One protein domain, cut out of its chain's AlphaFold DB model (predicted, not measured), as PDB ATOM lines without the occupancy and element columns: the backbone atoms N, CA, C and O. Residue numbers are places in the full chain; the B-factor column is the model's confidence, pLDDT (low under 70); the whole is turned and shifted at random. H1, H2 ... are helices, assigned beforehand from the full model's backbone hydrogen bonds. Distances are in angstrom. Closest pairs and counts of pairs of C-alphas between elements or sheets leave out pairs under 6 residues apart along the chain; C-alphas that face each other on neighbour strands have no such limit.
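Overview. This is residues 14 to 53 of the 113 residues of an uncharacterized protein of Clostridiaceae bacterium (UniProt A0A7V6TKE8). Two helices, H1 and then the longer H2, meet near their ends and make an L, with a tight turn at the corner. Most of H2, residues 38 to 53, sticks out as a free arm. The printed part has 40 residues, with two named helices and no named strand; the class is all helix. It is loose, with a radius of gyration of the C-alphas of 12.2 A, and only just flat, spanning 36 by 23 by 13 A.

Arrangement. H1, residues 14 to 29, touches H2, residues 33 to 53, with residues 22 to 26 alone. H2 touches H1 with residues 33 to 36 alone. Their closest C-alphas, those of Ser 26 and Met 33, are 5.6 A apart. Their lines are about perpendicular, at 73 degrees. In H1 and H2 every O i to N i+4 pair is within hydrogen-bond range.

Along the chain. H1 begins at C-alpha 14 (-39.348, -6.745, -2.692) and measures 22.2 A from first to last C-alpha. H2 measures 30.1 A and ends at C-alpha 53 (-37.331, 12.769, 21.657).

Size, cuts and confidence. The C-alphas farthest apart, those of Phe 27 and Met 53, are 35.8 A apart. The printed part has no cut. The link from H1 to H2 is tight. Residues 51 to 53 have pLDDT under 70.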
ATOM      1  N   LYS A  14     -38.857  -7.748  -3.656       85.81
ATOM      2  CA  LYS A  14     -39.348  -6.745  -2.692       85.81
ATOM      3  C   LYS A  14     -39.770  -5.427  -3.347       85.81
ATOM      4  O   LYS A  14     -40.693  -4.770  -2.881       85.81
ATOM      5  N   GLU A  15     -39.085  -5.022  -4.414       86.06
ATOM      6  CA  GLU A  15     -39.409  -3.791  -5.141       86.06
ATOM      7  C   GLU A  15     -40.717  -3.947  -5.922       86.06
ATOM      8  O   GLU A  15     -41.522  -3.020  -5.970       86.06
ATOM      9  N   LEU A  16     -40.947  -5.135  -6.494       88.94
ATOM     10  CA  LEU A  16     -42.195  -5.480  -7.171       88.94
ATOM     11  C   LEU A  16     -43.364  -5.578  -6.185       88.94
ATOM     12  O   LEU A  16     -44.430  -5.042  -6.468       88.94
ATOM     13  N   GLU A  17     -43.162  -6.196  -5.020       92.00
ATOM     14  CA  GLU A  17     -44.165  -6.238  -3.947       92.00
ATOM     15  C   GLU A  17     -44.550  -4.831  -3.478       92.00
ATOM     16  O   GLU A  17     -45.735  -4.509  -3.388       92.00
ATOM     17  N   LEU A  18     -43.559  -3.965  -3.241       90.81
ATOM     18  CA  LEU A  18     -43.796  -2.576  -2.851       90.81
ATOM     19  C   LEU A  18     -44.524  -1.794  -3.951       90.81
ATOM     20  O   LEU A  18     -45.432  -1.016  -3.663       90.81
ATOM     21  N   HIS A  19     -44.145  -2.002  -5.212       91.38
ATOM     22  CA  HIS A  19     -44.819  -1.381  -6.346       91.38
ATOM     23  C   HIS A  19     -46.289  -1.815  -6.441       91.38
ATOM     24  O   HIS A  19     -47.167  -0.969  -6.609       91.38
ATOM     25  N   GLU A  20     -46.575  -3.113  -6.323       94.38
ATOM     26  CA  GLU A  20     -47.948  -3.628  -6.365       94.38
ATOM     27  C   GLU A  20     -48.781  -3.155  -5.169       94.38
ATOM     28  O   GLU A  20     -49.940  -2.781  -5.350       94.38
ATOM     29  N   PHE A  21     -48.180  -3.055  -3.980       95.69
ATOM     30  CA  PHE A  21     -48.810  -2.398  -2.836       95.69
ATOM     31  C   PHE A  21     -49.196  -0.951  -3.168       95.69
ATOM     32  O   PHE A  21     -50.371  -0.599  -3.101       95.69
ATOM     33  N   LEU A  22     -48.244  -0.126  -3.621       95.50
ATOM     34  CA  LEU A  22     -48.505   1.278  -3.963       95.50
ATOM     35  C   LEU A  22     -49.558   1.427  -5.068       95.50
ATOM     36  O   LEU A  22     -50.356   2.364  -5.036       95.50
ATOM     37  N   ARG A  23     -49.575   0.511  -6.042       96.06
ATOM     38  CA  ARG A  23     -50.585   0.479  -7.106       96.06
ATOM     39  C   ARG A  23     -51.976   0.241  -6.547       96.06
ATOM     40  O   ARG A  23     -52.892   0.976  -6.915       96.06
ATOM     41  N   ARG A  24     -52.128  -0.757  -5.677       97.69
ATOM     42  CA  ARG A  24     -53.410  -1.075  -5.048       97.69
ATOM     43  C   ARG A  24     -53.902   0.082  -4.182       97.69
ATOM     44  O   ARG A  24     -55.012   0.552  -4.395       97.69
ATOM     45  N   GLU A  25     -53.052   0.608  -3.305       97.44
ATOM     46  CA  GLU A  25     -53.407   1.743  -2.441       97.44
ATOM     47  C   GLU A  25     -53.799   2.985  -3.258       97.44
ATOM     48  O   GLU A  25     -54.757   3.682  -2.930       97.44
ATOM     49  N   SER A  26     -53.096   3.260  -4.361       97.25
ATOM     50  CA  SER A  26     -53.425   4.368  -5.268       97.25
ATOM     51  C   SER A  26     -54.803   4.198  -5.909       97.25
ATOM     52  O   SER A  26     -55.558   5.167  -6.000       97.25
ATOM     53  N   PHE A  27     -55.155   2.973  -6.310       97.31
ATOM     54  CA  PHE A  27     -56.474   2.662  -6.856       97.31
ATOM     55  C   PHE A  27     -57.586   2.824  -5.813       97.31
ATOM     56  O   PHE A  27     -58.616   3.422  -6.106       97.31
ATOM     57  N   GLU A  28     -57.366   2.330  -4.595       97.81
ATOM     58  CA  GLU A  28     -58.364   2.361  -3.520       97.81
ATOM     59  C   GLU A  28     -58.592   3.775  -2.969       97.81
ATOM     60  O   GLU A  28     -59.725   4.165  -2.692       97.81
ATOM     61  N   THR A  29     -57.527   4.568  -2.839       96.00
ATOM     62  CA  THR A  29     -57.587   5.909  -2.232       96.00
ATOM     63  C   THR A  29     -57.781   7.041  -3.242       96.00
ATOM     64  O   THR A  29     -58.107   8.163  -2.853       96.00
ATOM     65  N   GLY A  30     -57.538   6.790  -4.533       97.12
ATOM     66  CA  GLY A  30     -57.521   7.811  -5.585       97.12
ATOM     67  C   GLY A  30     -56.319   8.763  -5.526       97.12
ATOM     68  O   GLY A  30     -56.262   9.733  -6.286       97.12
ATOM     69  N   LEU A  31     -55.353   8.520  -4.636       97.00
ATOM     70  CA  LEU A  31     -54.157   9.347  -4.500       97.00
ATOM     71  C   LEU A  31     -53.061   8.903  -5.478       97.00
ATOM     72  O   LEU A  31     -52.881   7.704  -5.696       97.00
ATOM     73  N   PRO A  32     -52.252   9.829  -6.025       96.88
ATOM     74  CA  PRO A  32     -51.059   9.455  -6.778       96.88
ATOM     75  C   PRO A  32     -50.089   8.642  -5.906       96.88
ATOM     76  O   PRO A  32     -49.828   9.020  -4.768       96.88
ATOM     77  N   MET A  33     -49.464   7.589  -6.447       94.38
ATOM     78  CA  MET A  33     -48.452   6.795  -5.717       94.38
ATOM     79  C   MET A  33     -47.362   7.666  -5.070       94.38
ATOM     80  O   MET A  33     -46.938   7.412  -3.947       94.38
ATOM     81  N   ALA A  34     -46.930   8.730  -5.758       93.12
ATOM     82  CA  ALA A  34     -45.938   9.665  -5.233       93.12
ATOM     83  C   ALA A  34     -46.411  10.387  -3.958       93.12
ATOM     84  O   ALA A  34     -45.598  10.656  -3.079       93.12
ATOM     85  N   GLU A  35     -47.706  10.685  -3.845       95.38
ATOM     86  CA  GLU A  35     -48.299  11.286  -2.649       95.38
ATOM     87  C   GLU A  35     -48.330  10.284  -1.488       95.38
ATOM     88  O   GLU A  35     -47.961  10.626  -0.367       95.38
ATOM     89  N   ILE A  36     -48.671   9.022  -1.761       96.00
ATOM     90  CA  ILE A  36     -48.647   7.938  -0.766       96.00
ATOM     91  C   ILE A  36     -47.229   7.758  -0.203       96.00
ATOM     92  O   ILE A  36     -47.037   7.727   1.011       96.00
ATOM     93  N   VAL A  37     -46.218   7.726  -1.079       95.06
ATOM     94  CA  VAL A  37     -44.807   7.634  -0.674       95.06
ATOM     95  C   VAL A  37     -44.389   8.837   0.175       95.06
ATOM     96  O   VAL A  37     -43.751   8.654   1.210       95.06
ATOM     97  N   ARG A  38     -44.765  10.065  -0.211       95.62
ATOM     98  CA  ARG A  38     -44.456  11.273   0.577       95.62
ATOM     99  C   ARG A  38     -45.026  11.196   1.988       95.62
ATOM    100  O   ARG A  38     -44.312  11.504   2.937       95.62
ATOM    101  N   ARG A  39     -46.277  10.753   2.131       95.69
ATOM    102  CA  ARG A  39     -46.911  10.559   3.444       95.69
ATOM    103  C   ARG A  39     -46.189   9.502   4.268       95.69
ATOM    104  O   ARG A  39     -45.916   9.745   5.437       95.69
ATOM    105  N   GLY A  40     -45.822   8.376   3.655       94.38
ATOM    106  CA  GLY A  40     -45.039   7.332   4.322       94.38
ATOM    107  C   GLY A  40     -43.696   7.848   4.847       94.38
ATOM    108  O   GLY A  40     -43.353   7.603   5.999       94.38
ATOM    109  N   ILE A  41     -42.970   8.628   4.039       95.31
ATOM    110  CA  ILE A  41     -41.699   9.251   4.447       95.31
ATOM    111  C   ILE A  41     -41.912  10.250   5.589       95.31
ATOM    112  O   ILE A  41     -41.129  10.264   6.536       95.31
ATOM    113  N   TYR A  42     -42.961  11.073   5.516       92.81
ATOM    114  CA  TYR A  42     -43.294  12.027   6.573       92.81
ATOM    115  C   TYR A  42     -43.578  11.319   7.906       92.81
ATOM    116  O   TYR A  42     -43.001  11.680   8.926       92.81
ATOM    117  N   LEU A  43     -44.396  10.262   7.888       93.75
ATOM    118  CA  LEU A  43     -44.690   9.465   9.082       93.75
ATOM    119  C   LEU A  43     -43.436   8.788   9.645       93.75
ATOM    120  O   LEU A  43     -43.218   8.825  10.849       93.75
ATOM    121  N   TYR A  44     -42.586   8.223   8.784       91.00
ATOM    122  CA  TYR A  44     -41.315   7.633   9.205       91.00
ATOM    123  C   TYR A  44     -40.394   8.660   9.878       91.00
ATOM    124  O   TYR A  44     -39.790   8.365  10.907       91.00
ATOM    125  N   LYS A  45     -40.302   9.875   9.316       89.31
ATOM    126  CA  LYS A  45     -39.525  10.973   9.901       89.31
ATOM    127  C   LYS A  45     -40.038  11.315  11.297       89.31
ATOM    128  O   LYS A  45     -39.239  11.354  12.221       89.31
ATOM    129  N   ASN A  46     -41.349  11.494  11.448       84.12
ATOM    130  CA  ASN A  46     -41.943  11.834  12.739       84.12
ATOM    131  C   ASN A  46     -41.737  10.720  13.766       84.12
ATOM    132  O   ASN A  46     -41.303  11.014  14.864       84.12
ATOM    133  N   GLN A  47     -41.936   9.450  13.402       81.81
ATOM    134  CA  GLN A  47     -41.668   8.322  14.307       81.81
ATOM    135  C   GLN A  47     -40.202   8.254  14.745       81.81
ATOM    136  O   GLN A  47     -39.898   7.901  15.882       81.81
ATOM    137  N   LYS A  48     -39.273   8.560  13.832       81.38
ATOM    138  CA  LYS A  48     -37.844   8.618  14.141       81.38
ATOM    139  C   LYS A  48     -37.537   9.769  15.096       81.38
ATOM    140  O   LYS A  48     -36.833   9.548  16.071       81.38
ATOM    141  N   GLU A  49     -38.093  10.949  14.840       76.25
ATOM    142  CA  GLU A  49     -37.933  12.129  15.696       76.25
ATOM    143  C   GLU A  49     -38.599  11.927  17.067       76.25
ATOM    144  O   GLU A  49     -37.984  12.219  18.078       76.25
ATOM    145  N   GLU A  50     -39.796  11.343  17.140       70.94
ATOM    146  CA  GLU A  50     -40.466  10.959  18.392       70.94
ATOM    147  C   GLU A  50     -39.628   9.964  19.197       70.94
ATOM    148  O   GLU A  50     -39.476  10.121  20.402       70.94
ATOM    149  N   LYS A  51     -39.031   8.966  18.537       68.31
ATOM    150  CA  LYS A  51     -38.130   8.011  19.191       68.31
ATOM    151  C   LYS A  51     -36.838   8.665  19.687       68.31
ATOM    152  O   LYS A  51     -36.324   8.248  20.716       68.31
ATOM    153  N   GLU A  52     -36.323   9.655  18.962       65.62
ATOM    154  CA  GLU A  52     -35.178  10.476  19.381       65.62
ATOM    155  C   GLU A  52     -35.556  11.462  20.507       65.62
ATOM    156  O   GLU A  52     -34.709  11.815  21.320       65.62
ATOM    157  N   MET A  53     -36.823  11.890  20.592       64.19
ATOM    158  CA  MET A  53     -37.331  12.769  21.657       64.19
ATOM    159  C   MET A  53     -37.827  12.025  22.903       64.19
ATOM    160  O   MET A  53     -37.976  12.651  23.953       64.19
TER     161      MET A  53